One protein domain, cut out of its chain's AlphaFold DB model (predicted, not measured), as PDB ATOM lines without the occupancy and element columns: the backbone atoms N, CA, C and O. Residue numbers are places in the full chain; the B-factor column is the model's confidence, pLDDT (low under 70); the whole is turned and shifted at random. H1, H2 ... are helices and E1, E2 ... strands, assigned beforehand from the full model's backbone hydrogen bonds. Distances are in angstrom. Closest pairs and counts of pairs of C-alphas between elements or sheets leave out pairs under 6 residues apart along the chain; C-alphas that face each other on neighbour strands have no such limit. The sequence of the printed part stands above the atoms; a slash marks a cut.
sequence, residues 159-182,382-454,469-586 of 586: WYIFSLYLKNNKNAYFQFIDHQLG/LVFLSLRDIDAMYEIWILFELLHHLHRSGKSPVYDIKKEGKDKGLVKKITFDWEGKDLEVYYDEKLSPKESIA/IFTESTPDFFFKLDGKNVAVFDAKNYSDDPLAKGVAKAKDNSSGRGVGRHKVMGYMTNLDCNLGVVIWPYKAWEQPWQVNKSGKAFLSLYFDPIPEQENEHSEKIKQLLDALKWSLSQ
ATOM      1  N   TRP A 159     -34.744  50.989  -1.697       67.88
ATOM      2  CA  TRP A 159     -34.866  52.411  -1.382       67.88
ATOM      3  C   TRP A 159     -33.572  53.191  -1.606       67.88
ATOM      4  O   TRP A 159     -33.609  54.324  -2.091       67.88
ATOM      5  N   TYR A 160     -32.420  52.609  -1.281       68.75
ATOM      6  CA  TYR A 160     -31.121  53.218  -1.533       68.75
ATOM      7  C   TYR A 160     -30.911  53.458  -3.030       68.75
ATOM      8  O   TYR A 160     -30.671  54.603  -3.419       68.75
ATOM      9  N   ILE A 161     -31.071  52.421  -3.858       71.56
ATOM     10  CA  ILE A 161     -30.933  52.493  -5.318       71.56
ATOM     11  C   ILE A 161     -31.925  53.511  -5.888       71.56
ATOM     12  O   ILE A 161     -31.533  54.409  -6.633       71.56
ATOM     13  N   PHE A 162     -33.185  53.446  -5.457       70.25
ATOM     14  CA  PHE A 162     -34.207  54.425  -5.819       70.25
ATOM     15  C   PHE A 162     -33.761  55.864  -5.500       70.25
ATOM     16  O   PHE A 162     -33.815  56.757  -6.348       70.25
ATOM     17  N   SER A 163     -33.261  56.098  -4.283       58.97
ATOM     18  CA  SER A 163     -32.869  57.428  -3.805       58.97
ATOM     19  C   SER A 163     -31.615  57.988  -4.483       58.97
ATOM     20  O   SER A 163     -31.555  59.195  -4.737       58.97
ATOM     21  N   LEU A 164     -30.629  57.134  -4.793       60.84
ATOM     22  CA  LEU A 164     -29.416  57.510  -5.526       60.84
ATOM     23  C   LEU A 164     -29.784  58.171  -6.851       60.84
ATOM     24  O   LEU A 164     -29.265  59.227  -7.213       60.84
ATOM     25  N   TYR A 165     -30.731  57.552  -7.538       62.50
ATOM     26  CA  TYR A 165     -31.090  57.890  -8.899       62.50
ATOM     27  C   TYR A 165     -32.175  58.970  -9.007       62.50
ATOM     28  O   TYR A 165     -32.289  59.628 -10.041       62.50
ATOM     29  N   LEU A 166     -32.879  59.262  -7.909       55.72
ATOM     30  CA  LEU A 166     -33.754  60.431  -7.768       55.72
ATOM     31  C   LEU A 166     -32.969  61.757  -7.614       55.72
ATOM     32  O   LEU A 166     -33.451  62.829  -7.994       55.72
ATOM     33  N   LYS A 167     -31.761  61.720  -7.023       43.91
ATOM     34  CA  LYS A 167     -30.972  62.924  -6.681       43.91
ATOM     35  C   LYS A 167     -30.271  63.572  -7.892       43.91
ATOM     36  O   LYS A 167     -30.115  64.797  -7.905       43.91
ATOM     37  N   ASN A 168     -29.923  62.812  -8.935       45.41
ATOM     38  CA  ASN A 168     -29.181  63.297 -10.113       45.41
ATOM     39  C   ASN A 168     -30.098  63.902 -11.193       45.41
ATOM     40  O   ASN A 168     -30.372  63.335 -12.243       45.41
ATOM     41  N   ASN A 169     -30.587  65.106 -10.921       43.34
ATOM     42  CA  ASN A 169     -31.701  65.734 -11.632       43.34
ATOM     43  C   ASN A 169     -31.292  66.577 -12.867       43.34
ATOM     44  O   ASN A 169     -31.771  67.696 -13.039       43.34
ATOM     45  N   LYS A 170     -30.391  66.064 -13.715       40.19
ATOM     46  CA  LYS A 170     -30.181  66.611 -15.075       40.19
ATOM     47  C   LYS A 170     -30.562  65.606 -16.164       40.19
ATOM     48  O   LYS A 170     -31.220  66.006 -17.113       40.19
ATOM     49  N   ASN A 171     -30.323  64.317 -15.924       40.25
ATOM     50  CA  ASN A 171     -30.853  63.190 -16.690       40.25
ATOM     51  C   ASN A 171     -31.481  62.233 -15.672       40.25
ATOM     52  O   ASN A 171     -30.763  61.457 -15.046       40.25
ATOM     53  N   ALA A 172     -32.784  62.361 -15.404       43.41
ATOM     54  CA  ALA A 172     -33.447  61.488 -14.435       43.41
ATOM     55  C   ALA A 172     -33.284  60.038 -14.908       43.41
ATOM     56  O   ALA A 172     -33.661  59.710 -16.023       43.41
ATOM     57  N   TYR A 173     -32.652  59.200 -14.095       45.50
ATOM     58  CA  TYR A 173     -32.391  57.800 -14.430       45.50
ATOM     59  C   TYR A 173     -33.686  57.024 -14.703       45.50
ATOM     60  O   TYR A 173     -33.762  56.243 -15.639       45.50
ATOM     61  N   PHE A 174     -34.731  57.328 -13.931       49.88
ATOM     62  CA  PHE A 174     -36.098  56.934 -14.235       49.88
ATOM     63  C   PHE A 174     -36.744  58.010 -15.113       49.88
ATOM     64  O   PHE A 174     -37.453  58.895 -14.629       49.88
ATOM     65  N   GLN A 175     -36.399  57.992 -16.398       44.50
ATOM     66  CA  GLN A 175     -37.003  58.849 -17.407       44.50
ATOM     67  C   GLN A 175     -38.259  58.168 -17.940       44.50
ATOM     68  O   GLN A 175     -38.190  57.191 -18.683       44.50
ATOM     69  N   PHE A 176     -39.412  58.691 -17.543       47.19
ATOM     70  CA  PHE A 176     -40.667  58.375 -18.205       47.19
ATOM     71  C   PHE A 176     -40.781  59.255 -19.434       47.19
ATOM     72  O   PHE A 176     -40.954  60.471 -19.310       47.19
ATOM     73  N   ILE A 177     -40.597  58.649 -20.599       42.03
ATOM     74  CA  ILE A 177     -40.712  59.343 -21.874       42.03
ATOM     75  C   ILE A 177     -42.119  59.078 -22.393       42.03
ATOM     76  O   ILE A 177     -42.477  57.946 -22.706       42.03
ATOM     77  N   ASP A 178     -42.929  60.132 -22.486       44.28
ATOM     78  CA  ASP A 178     -44.155  60.061 -23.270       44.28
ATOM     79  C   ASP A 178     -43.796  60.153 -24.758       44.28
ATOM     80  O   ASP A 178     -43.585  61.244 -25.297       44.28
ATOM     81  N   HIS A 179     -43.731  59.001 -25.425       40.38
ATOM     82  CA  HIS A 179     -43.382  58.905 -26.844       40.38
ATOM     83  C   HIS A 179     -44.351  59.644 -27.787       40.38
ATOM     84  O   HIS A 179     -44.007  59.849 -28.946       40.38
ATOM     85  N   GLN A 180     -45.533  60.076 -27.325       43.88
ATOM     86  CA  GLN A 180     -46.482  60.835 -28.152       43.88
ATOM     87  C   GLN A 180     -46.446  62.353 -27.927       43.88
ATOM     88  O   GLN A 180     -46.966  63.091 -28.759       43.88
ATOM     89  N   LEU A 181     -45.837  62.836 -26.837       43.22
ATOM     90  CA  LEU A 181     -45.835  64.264 -26.474       43.22
ATOM     91  C   LEU A 181     -44.438  64.872 -26.316       43.22
ATOM     92  O   LEU A 181     -44.328  66.074 -26.099       43.22
ATOM     93  N   GLY A 182     -43.371  64.077 -26.411       39.91
ATOM     94  CA  GLY A 182     -41.988  64.559 -26.436       39.91
ATOM     95  C   GLY A 182     -41.457  65.179 -25.136       39.91
ATOM     96  O   GLY A 182     -40.242  65.258 -24.991       39.91
ATOM     97  N   LEU A 382     -43.541  50.936  -8.787       53.53
ATOM     98  CA  LEU A 382     -42.811  49.647  -8.704       53.53
ATOM     99  C   LEU A 382     -42.260  49.357  -7.297       53.53
ATOM    100  O   LEU A 382     -42.231  48.212  -6.861       53.53
ATOM    101  N   VAL A 383     -41.855  50.394  -6.560       56.03
ATOM    102  CA  VAL A 383     -41.367  50.231  -5.184       56.03
ATOM    103  C   VAL A 383     -42.486  49.843  -4.207       56.03
ATOM    104  O   VAL A 383     -42.237  49.136  -3.245       56.03
ATOM    105  N   PHE A 384     -43.735  50.245  -4.440       52.44
ATOM    106  CA  PHE A 384     -44.863  49.808  -3.608       52.44
ATOM    107  C   PHE A 384     -45.282  48.365  -3.905       52.44
ATOM    108  O   PHE A 384     -45.783  47.700  -3.001       52.44
ATOM    109  N   LEU A 385     -45.009  47.839  -5.108       57.03
ATOM    110  CA  LEU A 385     -45.195  46.407  -5.384       57.03
ATOM    111  C   LEU A 385     -44.314  45.547  -4.470       57.03
ATOM    112  O   LEU A 385     -44.760  44.500  -4.007       57.03
ATOM    113  N   SER A 386     -43.131  46.045  -4.086       53.94
ATOM    114  CA  SER A 386     -42.253  45.374  -3.120       53.94
ATOM    115  C   SER A 386     -42.848  45.272  -1.706       53.94
ATOM    116  O   SER A 386     -42.261  44.613  -0.852       53.94
ATOM    117  N   LEU A 387     -43.962  45.953  -1.415       55.22
ATOM    118  CA  LEU A 387     -44.645  45.913  -0.116       55.22
ATOM    119  C   LEU A 387     -45.815  44.917  -0.089       55.22
ATOM    120  O   LEU A 387     -46.367  44.668   0.983       55.22
ATOM    121  N   ARG A 388     -46.205  44.352  -1.242       58.25
ATOM    122  CA  ARG A 388     -47.349  43.432  -1.358       58.25
ATOM    123  C   ARG A 388     -47.103  42.141  -0.584       58.25
ATOM    124  O   ARG A 388     -47.925  41.724   0.233       58.25
ATOM    125  N   ASP A 389     -45.970  41.509  -0.859       65.75
ATOM    126  CA  ASP A 389     -45.504  40.314  -0.179       65.75
ATOM    127  C   ASP A 389     -43.993  40.131  -0.364       65.75
ATOM    128  O   ASP A 389     -43.311  40.931  -1.005       65.75
ATOM    129  N   ILE A 390     -43.463  39.087   0.262       69.75
ATOM    130  CA  ILE A 390     -42.034  38.818   0.295       69.75
ATOM    131  C   ILE A 390     -41.463  38.305  -1.032       69.75
ATOM    132  O   ILE A 390     -40.289  38.545  -1.307       69.75
ATOM    133  N   ASP A 391     -42.266  37.612  -1.846       78.19
ATOM    134  CA  ASP A 391     -41.823  37.186  -3.173       78.19
ATOM    135  C   ASP A 391     -41.699  38.426  -4.064       78.19
ATOM    136  O   ASP A 391     -40.631  38.659  -4.623       78.19
ATOM    137  N   ALA A 392     -42.702  39.309  -4.041       77.31
ATOM    138  CA  ALA A 392     -42.649  40.593  -4.734       77.31
ATOM    139  C   ALA A 392     -41.488  41.480  -4.245       77.31
ATOM    140  O   ALA A 392     -40.824  42.133  -5.047       77.31
ATOM    141  N   MET A 393     -41.181  41.500  -2.939       75.81
ATOM    142  CA  MET A 393     -40.015  42.231  -2.423       75.81
ATOM    143  C   MET A 393     -38.701  41.697  -2.994       75.81
ATOM    144  O   MET A 393     -37.846  42.483  -3.398       75.81
ATOM    145  N   TYR A 394     -38.551  40.373  -3.023       86.06
ATOM    146  CA  TYR A 394     -37.361  39.703  -3.531       86.06
ATOM    147  C   TYR A 394     -37.195  39.920  -5.042       86.06
ATOM    148  O   TYR A 394     -36.113  40.292  -5.499       86.06
ATOM    149  N   GLU A 395     -38.279  39.789  -5.806       88.00
ATOM    150  CA  GLU A 395     -38.330  40.083  -7.240       88.00
ATOM    151  C   GLU A 395     -37.947  41.545  -7.529       88.00
ATOM    152  O   GLU A 395     -37.003  41.819  -8.275       88.00
ATOM    153  N   ILE A 396     -38.624  42.509  -6.895       83.06
ATOM    154  CA  ILE A 396     -38.348  43.936  -7.106       83.06
ATOM    155  C   ILE A 396     -36.925  44.295  -6.667       83.06
ATOM    156  O   ILE A 396     -36.270  45.104  -7.321       83.06
ATOM    157  N   TRP A 397     -36.403  43.687  -5.601       89.12
ATOM    158  CA  TRP A 397     -35.019  43.903  -5.187       89.12
ATOM    159  C   TRP A 397     -34.021  43.453  -6.263       89.12
ATOM    160  O   TRP A 397     -33.154  44.244  -6.644       89.12
ATOM    161  N   ILE A 398     -34.189  42.249  -6.821       90.62
ATOM    162  CA  ILE A 398     -33.358  41.748  -7.928       90.62
ATOM    163  C   ILE A 398     -33.447  42.676  -9.142       90.62
ATOM    164  O   ILE A 398     -32.419  43.016  -9.735       90.62
ATOM    165  N   LEU A 399     -34.656  43.132  -9.490       88.62
ATOM    166  CA  LEU A 399     -34.856  44.088 -10.577       88.62
ATOM    167  C   LEU A 399     -34.054  45.367 -10.331       88.62
ATOM    168  O   LEU A 399     -33.339  45.826 -11.217       88.62
ATOM    169  N   PHE A 400     -34.120  45.932  -9.125       86.12
ATOM    170  CA  PHE A 400     -33.389  47.150  -8.779       86.12
ATOM    171  C   PHE A 400     -31.867  46.964  -8.833       86.12
ATOM    172  O   PHE A 400     -31.176  47.869  -9.306       86.12
ATOM    173  N   GLU A 401     -31.335  45.816  -8.413       89.31
ATOM    174  CA  GLU A 401     -29.902  45.510  -8.543       89.31
ATOM    175  C   GLU A 401     -29.469  45.371 -10.008       89.31
ATOM    176  O   GLU A 401     -28.441  45.929 -10.407       89.31
ATOM    177  N   LEU A 402     -30.275  44.695 -10.835       87.94
ATOM    178  CA  LEU A 402     -30.030  44.568 -12.272       87.94
ATOM    179  C   LEU A 402     -29.994  45.946 -12.942       87.94
ATOM    180  O   LEU A 402     -29.024  46.296 -13.619       87.94
ATOM    181  N   LEU A 403     -31.025  46.754 -12.691       84.44
ATOM    182  CA  LEU A 403     -31.130  48.134 -13.155       84.44
ATOM    183  C   LEU A 403     -29.897  48.947 -12.738       84.44
ATOM    184  O   LEU A 403     -29.248  49.590 -13.573       84.44
ATOM    185  N   HIS A 404     -29.535  48.881 -11.456       85.12
ATOM    186  CA  HIS A 404     -28.397  49.601 -10.900       85.12
ATOM    187  C   HIS A 404     -27.084  49.256 -11.617       85.12
ATOM    188  O   HIS A 404     -26.307  50.162 -11.928       85.12
ATOM    189  N   HIS A 405     -26.843  47.979 -11.922       86.12
ATOM    190  CA  HIS A 405     -25.648  47.525 -12.643       86.12
ATOM    191  C   HIS A 405     -25.616  47.945 -14.110       86.12
ATOM    192  O   HIS A 405     -24.584  48.424 -14.591       86.12
ATOM    193  N   LEU A 406     -26.746  47.830 -14.812       81.25
ATOM    194  CA  LEU A 406     -26.878  48.313 -16.190       81.25
ATOM    195  C   LEU A 406     -26.538  49.803 -16.277       81.25
ATOM    196  O   LEU A 406     -25.757  50.218 -17.136       81.25
ATOM    197  N   HIS A 407     -27.023  50.585 -15.311       78.25
ATOM    198  CA  HIS A 407     -26.717  52.007 -15.228       78.25
ATOM    199  C   HIS A 407     -25.239  52.305 -15.044       78.25
ATOM    200  O   HIS A 407     -24.676  53.139 -15.750       78.25
ATOM    201  N   ARG A 408     -24.598  51.619 -14.092       81.44
ATOM    202  CA  ARG A 408     -23.164  51.786 -13.833       81.44
ATOM    203  C   ARG A 408     -22.311  51.412 -15.041       81.44
ATOM    204  O   ARG A 408     -21.208  51.932 -15.175       81.44
ATOM    205  N   SER A 409     -22.843  50.568 -15.920       79.19
ATOM    206  CA  SER A 409     -22.233  50.179 -17.193       79.19
ATOM    207  C   SER A 409     -22.508  51.170 -18.336       79.19
ATOM    208  O   SER A 409     -22.135  50.902 -19.473       79.19
ATOM    209  N   GLY A 410     -23.158  52.306 -18.059       75.50
ATOM    210  CA  GLY A 410     -23.447  53.363 -19.031       75.50
ATOM    211  C   GLY A 410     -24.790  53.235 -19.758       75.50
ATOM    212  O   GLY A 410     -25.104  54.095 -20.576       75.50
ATOM    213  N   LYS A 411     -25.606  52.217 -19.453       78.19
ATOM    214  CA  LYS A 411     -26.913  51.989 -20.096       78.19
ATOM    215  C   LYS A 411     -28.025  52.643 -19.274       78.19
ATOM    216  O   LYS A 411     -28.205  52.318 -18.102       78.19
ATOM    217  N   SER A 412     -28.769  53.583 -19.854       74.19
ATOM    218  CA  SER A 412     -29.855  54.278 -19.144       74.19
ATOM    219  C   SER A 412     -31.219  53.674 -19.499       74.19
ATOM    220  O   SER A 412     -31.538  53.633 -20.683       74.19
ATOM    221  N   PRO A 413     -32.019  53.224 -18.515       75.50
ATOM    222  CA  PRO A 413     -33.375  52.754 -18.755       75.50
ATOM    223  C   PRO A 413     -34.312  53.880 -19.185       75.50
ATOM    224  O   PRO A 413     -34.262  54.995 -18.663       75.50
ATOM    225  N   VAL A 414     -35.245  53.525 -20.056       75.56
ATOM    226  CA  VAL A 414     -36.432  54.301 -20.411       75.56
ATOM    227  C   VAL A 414     -37.656  53.538 -19.926       75.56
ATOM    228  O   VAL A 414     -37.748  52.331 -20.113       75.56
ATOM    229  N   TYR A 415     -38.597  54.229 -19.289       71.88
ATOM    230  CA  TYR A 415     -39.778  53.605 -18.695       71.88
ATOM    231  C   TYR A 415     -41.034  54.012 -19.460       71.88
ATOM    232  O   TYR A 415     -41.319  55.204 -19.593       71.88
ATOM    233  N   ASP A 416     -41.809  53.025 -19.900       68.88
ATOM    234  CA  ASP A 416     -43.137  53.213 -20.485       68.88
ATOM    235  C   ASP A 416     -44.214  52.985 -19.409       68.88
ATOM    236  O   ASP A 416     -44.106  52.050 -18.612       68.88
ATOM    237  N   ILE A 417     -45.249  53.827 -19.367       63.22
ATOM    238  CA  ILE A 417     -46.303  53.801 -18.339       63.22
ATOM    239  C   ILE A 417     -47.662  53.483 -18.973       63.22
ATOM    240  O   ILE A 417     -48.053  54.088 -19.973       63.22
ATOM    241  N   LYS A 418     -48.451  52.609 -18.335       60.78
ATOM    242  CA  LYS A 418     -49.860  52.369 -18.686       60.78
ATOM    243  C   LYS A 418     -50.680  53.665 -18.525       60.78
ATOM    244  O   LYS A 418     -50.726  54.260 -17.449       60.78
ATOM    245  N   LYS A 419     -51.330  54.124 -19.603       58.66
ATOM    246  CA  LYS A 419     -52.037  55.427 -19.659       58.66
ATOM    247  C   LYS A 419     -53.514  55.368 -19.259       58.66
ATOM    248  O   LYS A 419     -54.072  56.382 -18.833       58.66
ATOM    249  N   GLU A 420     -54.144  54.206 -19.395       53.16
ATOM    250  CA  GLU A 420     -55.592  54.021 -19.270       53.16
ATOM    251  C   GLU A 420     -55.923  52.706 -18.555       53.16
ATOM    252  O   GLU A 420     -55.085  51.812 -18.446       53.16
ATOM    253  N   GLY A 421     -57.158  52.597 -18.062       59.12
ATOM    254  CA  GLY A 421     -57.625  51.438 -17.305       59.12
ATOM    255  C   GLY A 421     -57.325  51.519 -15.807       59.12
ATOM    256  O   GLY A 421     -56.917  52.558 -15.284       59.12
ATOM    257  N   LYS A 422     -57.572  50.405 -15.108       49.09
ATOM    258  CA  LYS A 422     -57.359  50.287 -13.655       49.09
ATOM    259  C   LYS A 422     -55.883  50.402 -13.256       49.09
ATOM    260  O   LYS A 422     -55.601  50.799 -12.135       49.09
ATOM    261  N   ASP A 423     -54.982  50.155 -14.204       54.91
ATOM    262  CA  ASP A 423     -53.531  50.090 -14.009       54.91
ATOM    263  C   ASP A 423     -52.813  51.377 -14.455       54.91
ATOM    264  O   ASP A 423     -51.606  51.385 -14.706       54.91
ATOM    265  N   LYS A 424     -53.552  52.483 -14.617       51.91
ATOM    266  CA  LYS A 424     -52.986  53.765 -15.046       51.91
ATOM    267  C   LYS A 424     -51.903  54.234 -14.070       51.91
ATOM    268  O   LYS A 424     -52.174  54.421 -12.890       51.91
ATOM    269  N   GLY A 425     -50.709  54.521 -14.585       52.25
ATOM    270  CA  GLY A 425     -49.555  54.940 -13.782       52.25
ATOM    271  C   GLY A 425     -48.538  53.830 -13.507       52.25
ATOM    272  O   GLY A 425     -47.412  54.144 -13.122       52.25
ATOM    273  N   LEU A 426     -48.881  52.563 -13.769       55.59
ATOM    274  CA  LEU A 426     -47.954  51.440 -13.615       55.59
ATOM    275  C   LEU A 426     -46.954  51.371 -14.772       55.59
ATOM    276  O   LEU A 426     -47.289  51.661 -15.924       55.59
ATOM    277  N   VAL A 427     -45.726  50.943 -14.473       64.44
ATOM    278  CA  VAL A 427     -44.708  50.677 -15.497       64.44
ATOM    279  C   VAL A 427     -45.159  49.495 -16.346       64.44
ATOM    280  O   VAL A 427     -45.409  48.415 -15.824       64.44
ATOM    281  N   LYS A 428     -45.267  49.713 -17.657       73.69
ATOM    282  CA  LYS A 428     -45.602  48.689 -18.648       73.69
ATOM    283  C   LYS A 428     -44.361  47.911 -19.080       73.69
ATOM    284  O   LYS A 428     -44.378  46.688 -19.106       73.69
ATOM    285  N   LYS A 429     -43.303  48.636 -19.447       83.06
ATOM    286  CA  LYS A 429     -42.027  48.079 -19.904       83.06
ATOM    287  C   LYS A 429     -40.873  49.019 -19.586       83.06
ATOM    288  O   LYS A 429     -41.070  50.225 -19.422       83.06
ATOM    289  N   ILE A 430     -39.676  48.453 -19.512       84.62
ATOM    290  CA  ILE A 430     -38.419  49.171 -19.314       84.62
ATOM    291  C   ILE A 430     -37.507  48.859 -20.501       84.62
ATOM    292  O   ILE A 430     -37.228  47.692 -20.749       84.62
ATOM    293  N   THR A 431     -37.033  49.871 -21.221       85.12
ATOM    294  CA  THR A 431     -36.202  49.707 -22.423       85.12
ATOM    295  C   THR A 431     -34.782  50.215 -22.185       85.12
ATOM    296  O   THR A 431     -34.590  51.238 -21.529       85.12
ATOM    297  N   PHE A 432     -33.780  49.518 -22.725       86.75
ATOM    298  CA  PHE A 432     -32.368  49.908 -22.681       86.75
ATOM    299  C   PHE A 432     -31.736  49.736 -24.055       86.75
ATOM    300  O   PHE A 432     -31.991  48.736 -24.722       86.75
ATOM    301  N   ASP A 433     -30.812  50.633 -24.398       83.81
ATOM    302  CA  ASP A 433     -29.897  50.414 -25.516       83.81
ATOM    303  C   ASP A 433     -28.880  49.316 -25.153       83.81
ATOM    304  O   ASP A 433     -28.058  49.450 -24.232       83.81
ATOM    305  N   TRP A 434     -28.958  48.203 -25.875       83.94
ATOM    306  CA  TRP A 434     -28.035  47.088 -25.796       83.94
ATOM    307  C   TRP A 434     -27.309  46.906 -27.127       83.94
ATOM    308  O   TRP A 434     -27.768  46.193 -28.012       83.94
ATOM    309  N   GLU A 435     -26.130  47.521 -27.241       84.50
ATOM    310  CA  GLU A 435     -25.288  47.420 -28.444       84.50
ATOM    311  C   GLU A 435     -26.011  47.928 -29.717       84.50
ATOM    312  O   GLU A 435     -25.830  47.379 -30.801       84.50
ATOM    313  N   GLY A 436     -26.813  48.994 -29.592       84.12
ATOM    314  CA  GLY A 436     -27.569  49.614 -30.685       84.12
ATOM    315  C   GLY A 436     -28.960  49.019 -30.913       84.12
ATOM    316  O   GLY A 436     -29.599  49.366 -31.904       84.12
ATOM    317  N   LYS A 437     -29.407  48.116 -30.035       86.62
ATOM    318  CA  LYS A 437     -30.705  47.437 -30.103       86.62
ATOM    319  C   LYS A 437     -31.539  47.719 -28.866       86.62
ATOM    320  O   LYS A 437     -30.989  47.846 -27.770       86.62
ATOM    321  N   ASP A 438     -32.856  47.734 -29.025       87.31
ATOM    322  CA  ASP A 438     -33.764  48.000 -27.915       87.31
ATOM    323  C   ASP A 438     -34.068  46.698 -27.172       87.31
ATOM    324  O   ASP A 438     -34.817  45.832 -27.631       87.31
ATOM    325  N   LEU A 439     -33.459  46.559 -25.994       89.94
ATOM    326  CA  LEU A 439     -33.773  45.499 -25.047       89.94
ATOM    327  C   LEU A 439     -34.924  45.960 -24.153       89.94
ATOM    328  O   LEU A 439     -34.765  46.872 -23.342       89.94
ATOM    329  N   GLU A 440     -36.067  45.300 -24.265       91.25
ATOM    330  CA  GLU A 440     -37.270  45.566 -23.488       91.25
ATOM    331  C   GLU A 440     -37.412  44.549 -22.351       91.25
ATOM    332  O   GLU A 440     -37.238  43.346 -22.544       91.25
ATOM    333  N   VAL A 441     -37.759  45.037 -21.163       90.44
ATOM    334  CA  VAL A 441     -37.972  44.254 -19.946       90.44
ATOM    335  C   VAL A 441     -39.389  44.493 -19.446       90.44
ATOM    336  O   VAL A 441     -39.796  45.633 -19.213       90.44
ATOM    337  N   TYR A 442     -40.121  43.408 -19.244       88.75
ATOM    338  CA  TYR A 442     -41.479  43.385 -18.715       88.75
ATOM    339  C   TYR A 442     -41.465  42.720 -17.336       88.75
ATOM    340  O   TYR A 442     -40.772  41.719 -17.151       88.75
ATOM    341  N   TYR A 443     -42.213  43.280 -16.382       85.19
ATOM    342  CA  TYR A 443     -42.345  42.760 -15.017       85.19
ATOM    343  C   TYR A 443     -43.794  42.347 -14.753       85.19
ATOM    344  O   TYR A 443     -44.687  43.167 -14.964       85.19
ATOM    345  N   ASP A 444     -44.004  41.106 -14.301       79.00
ATOM    346  CA  ASP A 444     -45.324  40.526 -13.969       79.00
ATOM    347  C   ASP A 444     -46.386  40.713 -15.083       79.00
ATOM    348  O   ASP A 444     -47.585  40.859 -14.832       79.00
ATOM    349  N   GLU A 445     -45.951  40.746 -16.351       82.62
ATOM    350  CA  GLU A 445     -46.850  40.927 -17.493       82.62
ATOM    351  C   GLU A 445     -47.445  39.574 -17.901       82.62
ATOM    352  O   GLU A 445     -46.746  38.566 -18.052       82.62
ATOM    353  N   LYS A 446     -48.765  39.551 -18.094       81.88
ATOM    354  CA  LYS A 446     -49.467  38.379 -18.616       81.88
ATOM    355  C   LYS A 446     -49.269  38.294 -20.120       81.88
ATOM    356  O   LYS A 446     -49.672  39.200 -20.841       81.88
ATOM    357  N   LEU A 447     -48.696  37.188 -20.570       80.88
ATOM    358  CA  LEU A 447     -48.397  36.940 -21.970       80.88
ATOM    359  C   LEU A 447     -49.296  35.830 -22.493       80.88
ATOM    360  O   LEU A 447     -49.389  34.743 -21.903       80.88
ATOM    361  N   SER A 448     -49.958  36.117 -23.609       73.25
ATOM    362  CA  SER A 448     -50.766  35.129 -24.308       73.25
ATOM    363  C   SER A 448     -49.905  34.360 -25.324       73.25
ATOM    364  O   SER A 448     -49.010  34.938 -25.942       73.25
ATOM    365  N   PRO A 449     -50.171  33.065 -25.563       61.12
ATOM    366  CA  PRO A 449     -49.386  32.251 -26.499       61.12
ATOM    367  C   PRO A 449     -49.397  32.762 -27.948       61.12
ATOM    368  O   PRO A 449     -48.522  32.423 -28.731       61.12
ATOM    369  N   LYS A 450     -50.398  33.572 -28.322       53.38
ATOM    370  CA  LYS A 450     -50.533  34.131 -29.676       53.38
ATOM    371  C   LYS A 450     -49.627  35.338 -29.930       53.38
ATOM    372  O   LYS A 450     -49.385  35.665 -31.085       53.38
ATOM    373  N   GLU A 451     -49.096  35.979 -28.888       49.47
ATOM    374  CA  GLU A 451     -48.200  37.138 -29.029       49.47
ATOM    375  C   GLU A 451     -46.754  36.752 -29.388       49.47
ATOM    376  O   GLU A 451     -45.964  37.635 -29.708       49.47
ATOM    377  N   SER A 452     -46.391  35.461 -29.360       44.62
ATOM    378  CA  SER A 452     -45.062  34.968 -29.769       44.62
ATOM    379  C   SER A 452     -44.985  34.491 -31.226       44.62
ATOM    380  O   SER A 452     -43.882  34.354 -31.741       44.62
ATOM    381  N   ILE A 453     -46.123  34.266 -31.896       45.66
ATOM    382  CA  ILE A 453     -46.201  33.677 -33.253       45.66
ATOM    383  C   ILE A 453     -46.580  34.731 -34.319       45.66
ATOM    384  O   ILE A 453     -46.614  34.445 -35.504       45.66
ATOM    385  N   ALA A 454     -46.877  35.976 -33.934       40.75
ATOM    386  CA  ALA A 454     -47.490  36.949 -34.848       40.75
ATOM    387  C   ALA A 454     -46.518  37.801 -35.701       40.75
ATOM    388  O   ALA A 454     -47.002  38.626 -36.472       40.75
ATOM    389  N   ILE A 469     -53.646  23.920 -25.563       47.91
ATOM    390  CA  ILE A 469     -52.586  23.407 -24.678       47.91
ATOM    391  C   ILE A 469     -51.739  24.550 -24.097       47.91
ATOM    392  O   ILE A 469     -51.049  24.367 -23.093       47.91
ATOM    393  N   PHE A 470     -51.786  25.746 -24.686       53.59
ATOM    394  CA  PHE A 470     -50.951  26.854 -24.237       53.59
ATOM    395  C   PHE A 470     -51.678  27.722 -23.205       53.59
ATOM    396  O   PHE A 470     -52.581  28.494 -23.519       53.59
ATOM    397  N   THR A 471     -51.268  27.598 -21.945       64.50
ATOM    398  CA  THR A 471     -51.769  28.425 -20.843       64.50
ATOM    399  C   THR A 471     -51.111  29.805 -20.844       64.50
ATOM    400  O   THR A 471     -49.917  29.922 -21.142       64.50
ATOM    401  N   GLU A 472     -51.859  30.838 -20.439       75.81
ATOM    402  CA  GLU A 472     -51.305  32.166 -20.131       75.81
ATOM    403  C   GLU A 472     -50.050  32.034 -19.258       75.81
ATOM    404  O   GLU A 472     -50.026  31.275 -18.284       75.81
ATOM    405  N   SER A 473     -48.993  32.752 -19.631       82.94
ATOM    406  CA  SER A 473     -47.714  32.731 -18.920       82.94
ATOM    407  C   SER A 473     -47.477  34.080 -18.252       82.94
ATOM    408  O   SER A 473     -47.695  35.126 -18.856       82.94
ATOM    409  N   THR A 474     -47.041  34.066 -16.994       86.62
ATOM    410  CA  THR A 474     -46.729  35.283 -16.224       86.62
ATOM    411  C   THR A 474     -45.371  35.090 -15.552       86.62
ATOM    412  O   THR A 474     -45.303  34.665 -14.393       86.62
ATOM    413  N   PRO A 475     -44.270  35.213 -16.312       89.75
ATOM    414  CA  PRO A 475     -42.934  35.221 -15.730       89.75
ATOM    415  C   PRO A 475     -42.733  36.488 -14.891       89.75
ATOM    416  O   PRO A 475     -43.299  37.534 -15.208       89.75
ATOM    417  N   ASP A 476     -41.895  36.406 -13.856       89.31
ATOM    418  CA  ASP A 476     -41.594  37.582 -13.033       89.31
ATOM    419  C   ASP A 476     -40.848  38.632 -13.869       89.31
ATOM    420  O   ASP A 476     -41.162  39.817 -13.799       89.31
ATOM    421  N   PHE A 477     -39.915  38.192 -14.727       92.12
ATOM    422  CA  PHE A 477     -39.275  39.049 -15.725       92.12
ATOM    423  C   PHE A 477     -39.270  38.410 -17.108       92.12
ATOM    424  O   PHE A 477     -38.938  37.233 -17.273       92.12
ATOM    425  N   PHE A 478     -39.559  39.215 -18.119       93.06
ATOM    426  CA  PHE A 478     -39.539  38.807 -19.515       93.06
ATOM    427  C   PHE A 478     -38.778  39.813 -20.364       93.06
ATOM    428  O   PHE A 478     -38.933  41.020 -20.190       93.06
ATOM    429  N   PHE A 479     -37.955  39.302 -21.275       92.94
ATOM    430  CA  PHE A 479     -37.028  40.097 -22.064       92.94
ATOM    431  C   PHE A 479     -37.307  39.922 -23.554       92.94
ATOM    432  O   PHE A 479     -37.379  38.789 -24.046       92.94
ATOM    433  N   LYS A 480     -37.382  41.047 -24.269       92.88
ATOM    434  CA  LYS A 480     -37.471  41.120 -25.730       92.88
ATOM    435  C   LYS A 480     -36.322  41.940 -26.301       92.88
ATOM    436  O   LYS A 480     -35.934  42.936 -25.706       92.88
ATOM    437  N   LEU A 481     -35.793  41.536 -27.449       90.00
ATOM    438  CA  LEU A 481     -34.807  42.303 -28.208       90.00
ATOM    439  C   LEU A 481     -35.354  42.524 -29.613       90.00
ATOM    440  O   LEU A 481     -35.566  41.547 -30.332       90.00
ATOM    441  N   ASP A 482     -35.597  43.782 -29.983       84.56
ATOM    442  CA  ASP A 482     -36.188  44.155 -31.278       84.56
ATOM    443  C   ASP A 482     -37.453  43.323 -31.608       84.56
ATOM    444  O   ASP A 482     -37.613  42.802 -32.709       84.56
ATOM    445  N   GLY A 483     -38.325  43.123 -30.612       84.44
ATOM    446  CA  GLY A 483     -39.565  42.338 -30.729       84.44
ATOM    447  C   GLY A 483     -39.422  40.827 -30.491       84.44
ATOM    448  O   GLY A 483     -40.387  40.193 -30.064       84.44
ATOM    449  N   LYS A 484     -38.223  40.246 -30.652       88.81
ATOM    450  CA  LYS A 484     -37.976  38.806 -30.443       88.81
ATOM    451  C   LYS A 484     -37.891  38.464 -28.955       88.81
ATOM    452  O   LYS A 484     -37.172  39.120 -28.204       88.81
ATOM    453  N   ASN A 485     -38.553  37.389 -28.534       91.38
ATOM    454  CA  ASN A 485     -38.483  36.880 -27.163       91.38
ATOM    455  C   ASN A 485     -37.112  36.240 -26.907       91.38
ATOM    456  O   ASN A 485     -36.713  35.313 -27.610       91.38
ATOM    457  N   VAL A 486     -36.377  36.717 -25.900       93.19
ATOM    458  CA  VAL A 486     -34.992  36.264 -25.668       93.19
ATOM    459  C   VAL A 486     -34.810  35.559 -24.336       93.19
ATOM    460  O   VAL A 486     -34.053  34.589 -24.262       93.19
ATOM    461  N   ALA A 487     -35.486  36.001 -23.278       95.00
ATOM    462  CA  ALA A 487     -35.299  35.404 -21.964       95.00
ATOM    463  C   ALA A 487     -36.521  35.532 -21.050       95.00
ATOM    464  O   ALA A 487     -37.286  36.490 -21.137       95.00
ATOM    465  N   VAL A 488     -36.644  34.575 -20.131       94.56
ATOM    466  CA  VAL A 488     -37.639  34.553 -19.049       94.56
ATOM    467  C   VAL A 488     -36.956  34.243 -17.730       94.56
ATOM    468  O   VAL A 488     -36.231  33.253 -17.620       94.56
ATOM    469  N   PHE A 489     -37.157  35.091 -16.727       94.44
ATOM    470  CA  PHE A 489     -36.606  34.899 -15.391       94.44
ATOM    471  C   PHE A 489     -37.755  34.742 -14.381       94.44
ATOM    472  O   PHE A 489     -38.775  35.427 -14.475       94.44
ATOM    473  N   ASP A 490     -37.576  33.857 -13.404       92.12
ATOM    474  CA  ASP A 490     -38.495  33.651 -12.278       92.12
ATOM    475  C   ASP A 490     -37.665  33.674 -10.985       92.12
ATOM    476  O   ASP A 490     -36.687  32.936 -10.842       92.12
ATOM    477  N   ALA A 491     -37.998  34.565 -10.062       90.31
ATOM    478  CA  ALA A 491     -37.340  34.721  -8.776       90.31
ATOM    479  C   ALA A 491     -38.311  34.320  -7.666       90.31
ATOM    480  O   ALA A 491     -39.438  34.802  -7.589       90.31
ATOM    481  N   LYS A 492     -37.882  33.415  -6.784       83.31
ATOM    482  CA  LYS A 492     -38.750  32.907  -5.714       83.31
ATOM    483  C   LYS A 492     -37.993  32.784  -4.407       83.31
ATOM    484  O   LYS A 492     -36.917  32.192  -4.351       83.31
ATOM    485  N   ASN A 493     -38.602  33.276  -3.331       74.94
ATOM    486  CA  ASN A 493     -38.011  33.252  -1.998       74.94
ATOM    487  C   ASN A 493     -38.441  32.011  -1.184       74.94
ATOM    488  O   ASN A 493     -38.930  32.124  -0.057       74.94
ATOM    489  N   TYR A 494     -38.404  30.807  -1.761       69.31
ATOM    490  CA  TYR A 494     -38.784  29.606  -0.999       69.31
ATOM    491  C   TYR A 494     -37.727  29.281   0.051       69.31
ATOM    492  O   TYR A 494     -36.555  29.269  -0.295       69.31
ATOM    493  N   SER A 495     -38.133  28.925   1.274       57.88
ATOM    494  CA  SER A 495     -37.209  28.424   2.294       57.88
ATOM    495  C   SER A 495     -36.703  27.011   1.965       57.88
ATOM    496  O   SER A 495     -37.440  26.190   1.413       57.88
ATOM    497  N   ASP A 496     -35.454  26.702   2.334       52.69
ATOM    498  CA  ASP A 496     -34.893  25.333   2.275       52.69
ATOM    499  C   ASP A 496     -35.300  24.463   3.488       52.69
ATOM    500  O   ASP A 496     -34.829  23.330   3.654       52.69
ATOM    501  N   ASP A 497     -36.210  24.990   4.315       51.06
ATOM    502  CA  ASP A 497     -36.687  24.396   5.560       51.06
ATOM    503  C   ASP A 497     -37.229  22.962   5.327       51.06
ATOM    504  O   ASP A 497     -38.102  22.743   4.471       51.06
ATOM    505  N   PRO A 498     -36.728  21.955   6.072       40.72
ATOM    506  CA  PRO A 498     -37.286  20.605   6.115       40.72
ATOM    507  C   PRO A 498     -38.817  20.541   6.280       40.72
ATOM    508  O   PRO A 498     -39.439  19.620   5.746       40.72
ATOM    509  N   LEU A 499     -39.449  21.517   6.937       42.47
ATOM    510  CA  LEU A 499     -40.907  21.590   7.095       42.47
ATOM    511  C   LEU A 499     -41.632  21.934   5.786       42.47
ATOM    512  O   LEU A 499     -42.678  21.352   5.482       42.47
ATOM    513  N   ALA A 500     -41.036  22.766   4.925       42.88
ATOM    514  CA  ALA A 500     -41.541  22.996   3.569       42.88
ATOM    515  C   ALA A 500     -41.423  21.728   2.698       42.88
ATOM    516  O   ALA A 500     -42.275  21.471   1.841       42.88
ATOM    517  N   LYS A 501     -40.418  20.878   2.966       39.97
ATOM    518  CA  LYS A 501     -40.294  19.532   2.372       39.97
ATOM    519  C   LYS A 501     -41.339  18.553   2.934       39.97
ATOM    520  O   LYS A 501     -41.769  17.662   2.206       39.97
ATOM    521  N   GLY A 502     -41.783  18.727   4.181       39.12
ATOM    522  CA  GLY A 502     -42.842  17.932   4.819       39.12
ATOM    523  C   GLY A 502     -44.226  18.141   4.197       39.12
ATOM    524  O   GLY A 502     -44.919  17.169   3.908       39.12
ATOM    525  N   VAL A 503     -44.594  19.389   3.886       38.09
ATOM    526  CA  VAL A 503     -45.870  19.704   3.210       38.09
ATOM    527  C   VAL A 503     -45.828  19.338   1.717       38.09
ATOM    528  O   VAL A 503     -46.832  18.902   1.156       38.09
ATOM    529  N   ALA A 504     -44.661  19.433   1.068       37.59
ATOM    530  CA  ALA A 504     -44.477  19.015  -0.328       37.59
ATOM    531  C   ALA A 504     -44.461  17.484  -0.519       37.59
ATOM    532  O   ALA A 504     -44.797  17.000  -1.596       37.59
ATOM    533  N   LYS A 505     -44.162  16.697   0.524       34.91
ATOM    534  CA  LYS A 505     -44.265  15.227   0.482       34.91
ATOM    535  C   LYS A 505     -45.704  14.704   0.360       34.91
ATOM    536  O   LYS A 505     -45.889  13.505   0.175       34.91
ATOM    537  N   ALA A 506     -46.720  15.564   0.450       39.06
ATOM    538  CA  ALA A 506     -48.107  15.126   0.553       39.06
ATOM    539  C   ALA A 506     -48.807  14.785  -0.777       39.06
ATOM    540  O   ALA A 506     -49.953  14.345  -0.705       39.06
ATOM    541  N   LYS A 507     -48.185  14.935  -1.964       37.03
ATOM    542  CA  LYS A 507     -48.737  14.323  -3.199       37.03
ATOM    543  C   LYS A 507     -47.831  14.248  -4.428       37.03
ATOM    544  O   LYS A 507     -48.054  13.349  -5.225       37.03
ATOM    545  N   ASP A 508     -46.801  15.085  -4.555       39.12
ATOM    546  CA  ASP A 508     -45.890  15.047  -5.705       39.12
ATOM    547  C   ASP A 508     -44.438  15.155  -5.233       39.12
ATOM    548  O   ASP A 508     -44.074  16.082  -4.517       39.12
ATOM    549  N   ASN A 509     -43.580  14.226  -5.655       40.38
ATOM    550  CA  ASN A 509     -42.145  14.168  -5.325       40.38
ATOM    551  C   ASN A 509     -41.319  15.381  -5.837       40.38
ATOM    552  O   ASN A 509     -40.088  15.322  -5.889       40.38
ATOM    553  N   SER A 510     -41.945  16.493  -6.231       45.12
ATOM    554  CA  SER A 510     -41.258  17.716  -6.637       45.12
ATOM    555  C   SER A 510     -40.894  18.560  -5.414       45.12
ATOM    556  O   SER A 510     -41.728  19.269  -4.853       45.12
ATOM    557  N   SER A 511     -39.616  18.543  -5.024       56.41
ATOM    558  CA  SER A 511     -39.048  19.618  -4.194       56.41
ATOM    559  C   SER A 511     -39.387  20.998  -4.798       56.41
ATOM    560  O   SER A 511     -39.513  21.111  -6.018       56.41
ATOM    561  N   GLY A 512     -39.511  22.060  -3.988       57.81
ATOM    562  CA  GLY A 512     -39.792  23.426  -4.485       57.81
ATOM    563  C   GLY A 512     -38.840  23.884  -5.605       57.81
ATOM    564  O   GLY A 512     -39.249  24.573  -6.537       57.81
ATOM    565  N   ARG A 513     -37.604  23.364  -5.589       63.59
ATOM    566  CA  ARG A 513     -36.600  23.466  -6.660       63.59
ATOM    567  C   ARG A 513     -37.090  22.940  -8.014       63.59
ATOM    568  O   ARG A 513     -36.848  23.557  -9.048       63.59
ATOM    569  N   GLY A 514     -37.764  21.791  -8.020       67.31
ATOM    570  CA  GLY A 514     -38.367  21.215  -9.216       67.31
ATOM    571  C   GLY A 514     -39.459  22.120  -9.774       67.31
ATOM    572  O   GLY A 514     -39.477  22.364 -10.974       67.31
ATOM    573  N   VAL A 515     -40.323  22.668  -8.920       72.06
ATOM    574  CA  VAL A 515     -41.463  23.489  -9.358       72.06
ATOM    575  C   VAL A 515     -41.006  24.733 -10.127       72.06
ATOM    576  O   VAL A 515     -41.460  24.932 -11.251       72.06
ATOM    577  N   GLY A 516     -40.063  25.519  -9.592       78.44
ATOM    578  CA  GLY A 516     -39.572  26.719 -10.293       78.44
ATOM    579  C   GLY A 516     -38.867  26.397 -11.613       78.44
ATOM    580  O   GLY A 516     -39.095  27.062 -12.620       78.44
ATOM    581  N   ARG A 517     -38.085  25.308 -11.656       82.19
ATOM    582  CA  ARG A 517     -37.452  24.843 -12.899       82.19
ATOM    583  C   ARG A 517     -38.484  24.467 -13.960       82.19
ATOM    584  O   ARG A 517     -38.375  24.928 -15.091       82.19
ATOM    585  N   HIS A 518     -39.466  23.629 -13.622       83.94
ATOM    586  CA  HIS A 518     -40.494  23.218 -14.584       83.94
ATOM    587  C   HIS A 518     -41.325  24.416 -15.052       83.94
ATOM    588  O   HIS A 518     -41.644  24.498 -16.234       83.94
ATOM    589  N   LYS A 519     -41.603  25.370 -14.155       86.75
ATOM    590  CA  LYS A 519     -42.305  26.617 -14.473       86.75
ATOM    591  C   LYS A 519     -41.549  27.438 -15.522       86.75
ATOM    592  O   LYS A 519     -42.118  27.747 -16.563       86.75
ATOM    593  N   VAL A 520     -40.256  27.698 -15.311       89.06
ATOM    594  CA  VAL A 520     -39.432  28.440 -16.283       89.06
ATOM    595  C   VAL A 520     -39.264  27.687 -17.599       89.06
ATOM    596  O   VAL A 520     -39.368  28.300 -18.656       89.06
ATOM    597  N   MET A 521     -39.081  26.366 -17.575       87.69
ATOM    598  CA  MET A 521     -39.041  25.569 -18.810       87.69
ATOM    599  C   MET A 521     -40.369  25.637 -19.581       87.69
ATOM    600  O   MET A 521     -40.366  25.699 -20.811       87.69
ATOM    601  N   GLY A 522     -41.497  25.669 -18.865       87.31
ATOM    602  CA  GLY A 522     -42.818  25.914 -19.439       87.31
ATOM    603  C   GLY A 522     -42.898  27.285 -20.107       87.31
ATOM    604  O   GLY A 522     -43.273  27.369 -21.272       87.31
ATOM    605  N   TYR A 523     -42.440  28.341 -19.428       90.31
ATOM    606  CA  TYR A 523     -42.368  29.689 -20.002       90.31
ATOM    607  C   TYR A 523     -41.498  29.749 -21.256       90.31
ATOM    608  O   TYR A 523     -41.937  30.279 -22.268       90.31
ATOM    609  N   MET A 524     -40.302  29.156 -21.231       90.75
ATOM    610  CA  MET A 524     -39.412  29.119 -22.397       90.75
ATOM    611  C   MET A 524     -40.031  28.403 -23.599       90.75
ATOM    612  O   MET A 524     -39.713  28.735 -24.740       90.75
ATOM    613  N   THR A 525     -40.861  27.391 -23.344       87.44
ATOM    614  CA  THR A 525     -41.545  26.634 -24.395       87.44
ATOM    615  C   THR A 525     -42.710  27.440 -24.957       87.44
ATOM    616  O   THR A 525     -42.808  27.590 -26.168       87.44
ATOM    617  N   ASN A 526     -43.544  28.015 -24.087       85.50
ATOM    618  CA  ASN A 526     -44.737  28.767 -24.482       85.50
ATOM    619  C   ASN A 526     -44.404  30.102 -25.162       85.50
ATOM    620  O   ASN A 526     -45.112  30.538 -26.063       85.50
ATOM    621  N   LEU A 527     -43.336  30.762 -24.714       87.44
ATOM    622  CA  LEU A 527     -42.916  32.079 -25.195       87.44
ATOM    623  C   LEU A 527     -41.766  31.995 -26.205       87.44
ATOM    624  O   LEU A 527     -41.223  33.028 -26.580       87.44
ATOM    625  N   ASP A 528     -41.365  30.785 -26.595       88.38
ATOM    626  CA  ASP A 528     -40.234  30.503 -27.482       88.38
ATOM    627  C   ASP A 528     -38.956  31.306 -27.163       88.38
ATOM    628  O   ASP A 528     -38.386  32.005 -27.993       88.38
ATOM    629  N   CYS A 529     -38.506  31.233 -25.908       89.81
ATOM    630  CA  CYS A 529     -37.307  31.941 -25.452       89.81
ATOM    631  C   CYS A 529     -36.060  31.052 -25.509       89.81
ATOM    632  O   CYS A 529     -36.118  29.851 -25.224       89.81
ATOM    633  N   ASN A 530     -34.909  31.672 -25.774       91.81
ATOM    634  CA  ASN A 530     -33.609  30.998 -25.800       91.81
ATOM    635  C   ASN A 530     -33.009  30.791 -24.403       91.81
ATOM    636  O   ASN A 530     -32.203  29.880 -24.216       91.81
ATOM    637  N   LEU A 531     -33.415  31.595 -23.417       95.19
ATOM    638  CA  LEU A 531     -32.888  31.544 -22.056       95.19
ATOM    639  C   LEU A 531     -33.995  31.502 -21.000       95.19
ATOM    640  O   LEU A 531     -34.899  32.334 -20.991       95.19
ATOM    641  N   GLY A 532     -33.862  30.574 -20.059       95.00
ATOM    642  CA  GLY A 532     -34.624  30.557 -18.816       95.00
ATOM    643  C   GLY A 532     -33.709  30.695 -17.613       95.00
ATOM    644  O   GLY A 532     -32.697  29.998 -17.519       95.00
ATOM    645  N   VAL A 533     -34.072  31.563 -16.674       94.12
ATOM    646  CA  VAL A 533     -33.330  31.728 -15.423       94.12
ATOM    647  C   VAL A 533     -34.257  31.555 -14.236       94.12
ATOM    648  O   VAL A 533     -35.339  32.135 -14.197       94.12
ATOM    649  N   VAL A 534     -33.820  30.789 -13.241       91.69
ATOM    650  CA  VAL A 534     -34.468  30.768 -11.929       91.69
ATOM    651  C   VAL A 534     -33.512  31.311 -10.878       91.69
ATOM    652  O   VAL A 534     -32.351  30.904 -10.838       91.69
ATOM    653  N   ILE A 535     -33.992  32.225 -10.036       91.12
ATOM    654  CA  ILE A 535     -33.185  32.917  -9.027       91.12
ATOM    655  C   ILE A 535     -33.690  32.558  -7.629       91.12
ATOM    656  O   ILE A 535     -34.869  32.735  -7.316       91.12
ATOM    657  N   TRP A 536     -32.782  32.091  -6.772       88.38
ATOM    658  CA  TRP A 536     -33.098  31.551  -5.450       88.38
ATOM    659  C   TRP A 536     -32.201  32.140  -4.361       88.38
ATOM    660  O   TRP A 536     -31.008  32.293  -4.601       88.38
ATOM    661  N   PRO A 537     -32.693  32.338  -3.131       83.50
ATOM    662  CA  PRO A 537     -31.871  32.813  -2.021       83.50
ATOM    663  C   PRO A 537     -31.140  31.680  -1.284       83.50
ATOM    664  O   PRO A 537     -30.678  31.888  -0.171       83.50
ATOM    665  N   TYR A 538     -31.030  30.477  -1.870       76.81
ATOM    666  CA  TYR A 538     -30.358  29.325  -1.250       76.81
ATOM    667  C   TYR A 538     -29.354  28.652  -2.190       76.81
ATOM    668  O   TYR A 538     -29.704  28.145  -3.260       76.81
ATOM    669  N   LYS A 539     -28.096  28.578  -1.743       76.81
ATOM    670  CA  LYS A 539     -26.959  28.064  -2.520       76.81
ATOM    671  C   LYS A 539     -27.125  26.609  -2.960       76.81
ATOM    672  O   LYS A 539     -26.730  26.246  -4.062       76.81
ATOM    673  N   ALA A 540     -27.779  25.781  -2.144       71.12
ATOM    674  CA  ALA A 540     -28.013  24.365  -2.438       71.12
ATOM    675  C   ALA A 540     -28.839  24.122  -3.721       71.12
ATOM    676  O   ALA A 540     -28.855  23.011  -4.265       71.12
ATOM    677  N   TRP A 541     -29.562  25.137  -4.202       70.56
ATOM    678  CA  TRP A 541     -30.430  25.019  -5.372       70.56
ATOM    679  C   TRP A 541     -29.789  25.524  -6.662       70.56
ATOM    680  O   TRP A 541     -30.317  25.244  -7.748       70.56
ATOM    681  N   GLU A 542     -28.624  26.161  -6.561       77.19
ATOM    682  CA  GLU A 542     -27.790  26.528  -7.700       77.19
ATOM    683  C   GLU A 542     -27.505  25.283  -8.557       77.19
ATOM    684  O   GLU A 542     -27.346  24.160  -8.060       77.19
ATOM    685  N   GLN A 543     -27.547  25.455  -9.875       74.50
ATOM    686  CA  GLN A 543     -27.167  24.417 -10.831       74.50
ATOM    687  C   GLN A 543     -26.250  25.029 -11.874       74.50
ATOM    688  O   GLN A 543     -26.458  26.182 -12.258       74.50
ATOM    689  N   PRO A 544     -25.264  24.259 -12.364       75.06
ATOM    690  CA  PRO A 544     -24.439  24.717 -13.463       75.06
ATOM    691  C   PRO A 544     -25.313  25.035 -14.675       75.06
ATOM    692  O   PRO A 544     -26.352  24.409 -14.890       75.06
ATOM    693  N   TRP A 545     -24.856  26.000 -15.463       83.75
ATOM    694  CA  TRP A 545     -25.434  26.381 -16.744       83.75
ATOM    695  C   TRP A 545     -25.646  25.160 -17.652       83.75
ATOM    696  O   TRP A 545     -24.715  24.386 -17.882       83.75
ATOM    697  N   GLN A 546     -26.863  24.982 -18.172       83.12
ATOM    698  CA  GLN A 546     -27.212  23.865 -19.057       83.12
ATOM    699  C   GLN A 546     -27.708  24.392 -20.397       83.12
ATOM    700  O   GLN A 546     -28.711  25.093 -20.435       83.12
ATOM    701  N   VAL A 547     -27.056  24.004 -21.497       82.75
ATOM    702  CA  VAL A 547     -27.552  24.232 -22.864       82.75
ATOM    703  C   VAL A 547     -28.087  22.913 -23.404       82.75
ATOM    704  O   VAL A 547     -27.399  21.891 -23.354       82.75
ATOM    705  N   ASN A 548     -29.328  22.906 -23.877       81.19
ATOM    706  CA  ASN A 548     -29.946  21.715 -24.445       81.19
ATOM    707  C   ASN A 548     -29.562  21.536 -25.932       81.19
ATOM    708  O   ASN A 548     -28.946  22.397 -26.556       81.19
ATOM    709  N   LYS A 549     -29.955  20.403 -26.528       76.31
ATOM    710  CA  LYS A 549     -29.657  20.096 -27.941       76.31
ATOM    711  C   LYS A 549     -30.299  21.063 -28.942       76.31
ATOM    712  O   LYS A 549     -29.819  21.150 -30.063       76.31
ATOM    713  N   SER A 550     -31.367  21.760 -28.554       74.44
ATOM    714  CA  SER A 550     -32.026  22.771 -29.386       74.44
ATOM    715  C   SER A 550     -31.395  24.160 -29.227       74.44
ATOM    716  O   SER A 550     -32.011  25.140 -29.621       74.44
ATOM    717  N   GLY A 551     -30.228  24.267 -28.580       81.44
ATOM    718  CA  GLY A 551     -29.541  25.539 -28.373       81.44
ATOM    719  C   GLY A 551     -30.188  26.465 -27.339       81.44
ATOM    720  O   GLY A 551     -29.791  27.618 -27.264       81.44
ATOM    721  N   LYS A 552     -31.149  25.997 -26.528       87.81
ATOM    722  CA  LYS A 552     -31.761  26.783 -25.441       87.81
ATOM    723  C   LYS A 552     -31.006  26.557 -24.133       87.81
ATOM    724  O   LYS A 552     -30.642  25.419 -23.824       87.81
ATOM    725  N   ALA A 553     -30.795  27.612 -23.349       91.12
ATOM    726  CA  ALA A 553     -30.094  27.540 -22.073       91.12
ATOM    727  C   ALA A 553     -31.004  27.716 -20.860       91.12
ATOM    728  O   ALA A 553     -31.978  28.466 -20.874       91.12
ATOM    729  N   PHE A 554     -30.619  27.049 -19.780       91.62
ATOM    730  CA  PHE A 554     -31.218  27.174 -18.468       91.62
ATOM    731  C   PHE A 554     -30.141  27.475 -17.420       91.62
ATOM    732  O   PHE A 554     -29.112  26.791 -17.358       91.62
ATOM    733  N   LEU A 555     -30.407  28.463 -16.565       90.75
ATOM    734  CA  LEU A 555     -29.560  28.854 -15.438       90.75
ATOM    735  C   LEU A 555     -30.360  28.827 -14.134       90.75
ATOM    736  O   LEU A 555     -31.458  29.370 -14.055       90.75
ATOM    737  N   SER A 556     -29.785  28.234 -13.089       89.00
ATOM    738  CA  SER A 556     -30.292  28.343 -11.720       89.00
ATOM    739  C   SER A 556     -29.259  29.097 -10.897       89.00
ATOM    740  O   SER A 556     -28.160  28.581 -10.708       89.00
ATOM    741  N   LEU A 557     -29.600  30.299 -10.439       88.50
ATOM    742  CA  LEU A 557     -28.684  31.230  -9.788       88.50
ATOM    743  C   LEU A 557     -29.015  31.370  -8.298       88.50
ATOM    744  O   LEU A 557     -30.173  31.573  -7.927       88.50
ATOM    745  N   TYR A 558     -27.989  31.301  -7.451       88.38
ATOM    746  CA  TYR A 558     -28.090  31.687  -6.044       88.38
ATOM    747  C   TYR A 558     -27.889  33.197  -5.873       88.38
ATOM    748  O   TYR A 558     -26.919  33.747  -6.397       88.38
ATOM    749  N   PHE A 559     -28.786  33.848  -5.132       88.19
ATOM    750  CA  PHE A 559     -28.757  35.278  -4.851       88.19
ATOM    751  C   PHE A 559     -29.332  35.587  -3.456       88.19
ATOM    752  O   PHE A 559     -30.516  35.864  -3.290       88.19
ATOM    753  N   ASP A 560     -28.490  35.526  -2.426       86.12
ATOM    754  CA  ASP A 560     -28.896  35.846  -1.051       86.12
ATOM    755  C   ASP A 560     -29.111  37.348  -0.859       86.12
ATOM    756  O   ASP A 560     -28.256  38.125  -1.291       86.12
ATOM    757  N   PRO A 561     -30.178  37.792  -0.174       83.75
ATOM    758  CA  PRO A 561     -30.286  39.166   0.289       83.75
ATOM    759  C   PRO A 561     -29.088  39.641   1.108       83.75
ATOM    760  O   PRO A 561     -28.660  40.773   0.923       83.75
ATOM    761  N   ILE A 562     -28.524  38.814   1.991       81.19
ATOM    762  CA  ILE A 562     -27.365  39.205   2.801       81.19
ATOM    763  C   ILE A 562     -26.125  38.562   2.180       81.19
ATOM    764  O   ILE A 562     -25.948  37.354   2.310       81.19
ATOM    765  N   PRO A 563     -25.267  39.335   1.494       76.75
ATOM    766  CA  PRO A 563     -24.083  38.764   0.879       76.75
ATOM    767  C   PRO A 563     -23.071  38.367   1.958       76.75
ATOM    768  O   PRO A 563     -22.836  39.127   2.903       76.75
ATOM    769  N   GLU A 564     -22.413  37.222   1.790       74.50
ATOM    770  CA  GLU A 564     -21.294  36.832   2.661       74.50
ATOM    771  C   GLU A 564     -20.066  37.718   2.389       74.50
ATOM    772  O   GLU A 564     -19.222  37.934   3.263       74.50
ATOM    773  N   GLN A 565     -19.961  38.243   1.162       74.12
ATOM    774  CA  GLN A 565     -18.851  39.069   0.691       74.12
ATOM    775  C   GLN A 565     -19.349  40.320  -0.035       74.12
ATOM    776  O   GLN A 565     -20.272  40.259  -0.840       74.12
ATOM    777  N   GLU A 566     -18.671  41.454   0.159       66.88
ATOM    778  CA  GLU A 566     -19.081  42.773  -0.364       66.88
ATOM    779  C   GLU A 566     -19.337  42.802  -1.889       66.88
ATOM    780  O   GLU A 566     -20.156  43.584  -2.368       66.88
ATOM    781  N   ASN A 567     -18.688  41.917  -2.657       80.75
ATOM    782  CA  ASN A 567     -18.799  41.867  -4.117       80.75
ATOM    783  C   ASN A 567     -19.753  40.789  -4.656       80.75
ATOM    784  O   ASN A 567     -20.013  40.779  -5.860       80.75
ATOM    785  N   GLU A 568     -20.304  39.917  -3.810       83.06
ATOM    786  CA  GLU A 568     -21.060  38.732  -4.242       83.06
ATOM    787  C   GLU A 568     -22.268  39.097  -5.118       83.06
ATOM    788  O   GLU A 568     -22.441  38.558  -6.211       83.06
ATOM    789  N   HIS A 569     -23.058  40.097  -4.710       85.62
ATOM    790  CA  HIS A 569     -24.192  40.587  -5.507       85.62
ATOM    791  C   HIS A 569     -23.760  41.082  -6.885       85.62
ATOM    792  O   HIS A 569     -24.439  40.834  -7.878       85.62
ATOM    793  N   SER A 570     -22.605  41.744  -6.971       83.94
ATOM    794  CA  SER A 570     -22.101  42.241  -8.251       83.94
ATOM    795  C   SER A 570     -21.668  41.116  -9.182       83.94
ATOM    796  O   SER A 570     -21.899  41.200 -10.387       83.94
ATOM    797  N   GLU A 571     -21.091  40.046  -8.642       88.00
ATOM    798  CA  GLU A 571     -20.736  38.859  -9.418       88.00
ATOM    799  C   GLU A 571     -21.976  38.109  -9.909       88.00
ATOM    800  O   GLU A 571     -22.033  37.717 -11.075       88.00
ATOM    801  N   LYS A 572     -22.997  37.959  -9.060       89.62
ATOM    802  CA  LYS A 572     -24.260  37.304  -9.425       89.62
ATOM    803  C   LYS A 572     -25.038  38.088 -10.482       89.62
ATOM    804  O   LYS A 572     -25.495  37.500 -11.461       89.62
ATOM    805  N   ILE A 573     -25.102  39.416 -10.367       88.88
ATOM    806  CA  ILE A 573     -25.682  40.259 -11.421       88.88
ATOM    807  C   ILE A 573     -24.874  40.161 -12.717       88.88
ATOM    808  O   ILE A 573     -25.457  40.062 -13.795       88.88
ATOM    809  N   LYS A 574     -23.540  40.125 -12.641       89.00
ATOM    810  CA  LYS A 574     -22.705  39.921 -13.828       89.00
ATOM    811  C   LYS A 574     -23.013  38.586 -14.516       89.00
ATOM    812  O   LYS A 574     -23.166  38.574 -15.730       89.00
ATOM    813  N   GLN A 575     -23.193  37.500 -13.762       89.94
ATOM    814  CA  GLN A 575     -23.597  36.202 -14.319       89.94
ATOM    815  C   GLN A 575     -24.957  36.269 -15.032       89.94
ATOM    816  O   GLN A 575     -25.098  35.707 -16.116       89.94
ATOM    817  N   LEU A 576     -25.939  36.990 -14.473       90.00
ATOM    818  CA  LEU A 576     -27.229  37.227 -15.136       90.00
ATOM    819  C   LEU A 576     -27.075  38.013 -16.445       90.00
ATOM    820  O   LEU A 576     -27.718  37.691 -17.442       90.00
ATOM    821  N   LEU A 577     -26.214  39.031 -16.459       89.19
ATOM    822  CA  LEU A 577     -25.951  39.838 -17.652       89.19
ATOM    823  C   LEU A 577     -25.178  39.064 -18.725       89.19
ATOM    824  O   LEU A 577     -25.482  39.212 -19.906       89.19
ATOM    825  N   ASP A 578     -24.222  38.224 -18.333       89.56
ATOM    826  CA  ASP A 578     -23.471  37.359 -19.246       89.56
ATOM    827  C   ASP A 578     -24.390  36.294 -19.868       89.56
ATOM    828  O   ASP A 578     -24.338  36.051 -21.075       89.56
ATOM    829  N   ALA A 579     -25.295  35.721 -19.067       89.12
ATOM    830  CA  ALA A 579     -26.344  34.822 -19.533       89.12
ATOM    831  C   ALA A 579     -27.261  35.496 -20.558       89.12
ATOM    832  O   ALA A 579     -27.512  34.948 -21.635       89.12
ATOM    833  N   LEU A 580     -27.734  36.705 -20.242       88.50
ATOM    834  CA  LEU A 580     -28.566  37.480 -21.150       88.50
ATOM    835  C   LEU A 580     -27.804  37.778 -22.443       88.50
ATOM    836  O   LEU A 580     -28.318  37.496 -23.517       88.50
ATOM    837  N   LYS A 581     -26.548  38.233 -22.353       89.19
ATOM    838  CA  LYS A 581     -25.689  38.485 -23.516       89.19
ATOM    839  C   LYS A 581     -25.534  37.251 -24.405       89.19
ATOM    840  O   LYS A 581     -25.594  37.379 -25.625       89.19
ATOM    841  N   TRP A 582     -25.364  36.070 -23.811       90.31
ATOM    842  CA  TRP A 582     -25.347  34.817 -24.560       90.31
ATOM    843  C   TRP A 582     -26.669  34.601 -25.306       90.31
ATOM    844  O   TRP A 582     -26.637  34.340 -26.506       90.31
ATOM    845  N   SER A 583     -27.816  34.794 -24.648       87.69
ATOM    846  CA  SER A 583     -29.135  34.624 -25.278       87.69
ATOM    847  C   SER A 583     -29.350  35.571 -26.459       87.69
ATOM    848  O   SER A 583     -29.869  35.168 -27.494       87.69
ATOM    849  N   LEU A 584     -28.881  36.817 -26.331       85.31
ATOM    850  CA  LEU A 584     -28.959  37.838 -27.382       85.31
ATOM    851  C   LEU A 584     -28.077  37.520 -28.604       85.31
ATOM    852  O   LEU A 584     -28.270  38.115 -29.662       85.31
ATOM    853  N   SER A 585     -27.101  36.613 -28.465       84.31
ATOM    854  CA  SER A 585     -26.221  36.169 -29.559       84.31
ATOM    855  C   SER A 585     -26.761  34.977 -30.358       84.31
ATOM    856  O   SER A 585     -26.149  34.614 -31.363       84.31
ATOM    857  N   GLN A 586     -27.861  34.362 -29.901       83.38
ATOM    858  CA  GLN A 586     -28.541  33.235 -30.554       83.38
ATOM    859  C   GLN A 586     -29.713  33.723 -31.419       83.38
ATOM    860  O   GLN A 586     -29.821  33.263 -32.573       83.38
TER     861      GLN A 586
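This is residues 159 to 182, 382 to 454 and 469 to 586 of the 586 residues of an uncharacterized protein of Chloroflexi bacterium (UniProt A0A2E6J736). One twisted sheet of eight strands has H6 packed over one face and H3 and H7 on the other, and it curls round H7. H1 and H2 pack on H3, while H5 lies farthest from the middle. The printed part has 215 residues with seven named helices and eight named strands, in the order H1 H2 H3 E1 E2 E3 H4 E4 E5 H5 H6 E6 E7 E8 H7; the class is mixed, helices and strands. The sheet, in the order E1 E2 E3 E4 E5 E6 E8 E7, is mixed. The whole is compact, with a radius of gyration of the C-alphas of 17.7 A and spans of 56 by 43 by 37 A.

Begin at H1, residues 159 to 167; it touches residues 400 to 404 of H3, residues 390 to 408, closest at the C-alphas of Ile 161 and His 404, 6.8 A. H2, residues 382 to 385, touches H3, closest at C-alphas 385 and 392, 6.4 A. Next find a meander, each strand the antiparallel neighbour of the one before: E1, 414 to 417, E2, 427 to 434, and E3, 437 to 443, with N 414 and O 431 at 2.8 A and N 430 and O 441 at 2.8 A. H4, 449 to 452, is not on the sheet. E4, 477 to 481, is antiparallel to E3, N 440 to O 480 2.8 A, and forms a hairpin with E5, 484 to 491, N 479 to O 487 2.9 A. H5, 498 to 504, is not on the sheet; H6, 512 to 526, is on it at a height of 8.8 A, along E6, 531 to 536, at 22 degrees on the local plane. E5, H5, H6 and E6 make a strand-helix-strand unit, parallel strands joined through helices, with a right-handed crossover; N 490 and O 533 are 2.9 A apart. E7, 543 to 547, forms a hairpin with E8, 553 to 558, N 554 to O 546 2.8 A; E8 is parallel to E6, N 534 to O 555 2.9 A. H7, 568 to 584, lies on the same face as H3 and the opposite face to H6, in three layers, helices on both faces of the sheet. In H1, H3, H5, H6 and H7 every O i to N i+4 pair is within hydrogen-bond range; H2 and H4 are too short for one.

Find C-alpha 159 at (-34.866, 52.411, -1.382), where H1 begins. H3 spans 26.9 A, E5 22.1 A and H6 21.3 A. H7 spans 24.5 A and ends at C-alpha 584, (-28.959, 37.838, -27.382).

The C-alphas of Lys 170 and Lys 507, the two farthest apart, are 56.7 A apart. Residues 183 to 381 and 455 to 468 are not printed; the C-alpha gaps are 23.2 A and 17.7 A. Of the links that are printed whole, none is long. The mean pLDDT of the printed part is 73.3, with residues 163 to 182 and 494 to 514 among those under 70.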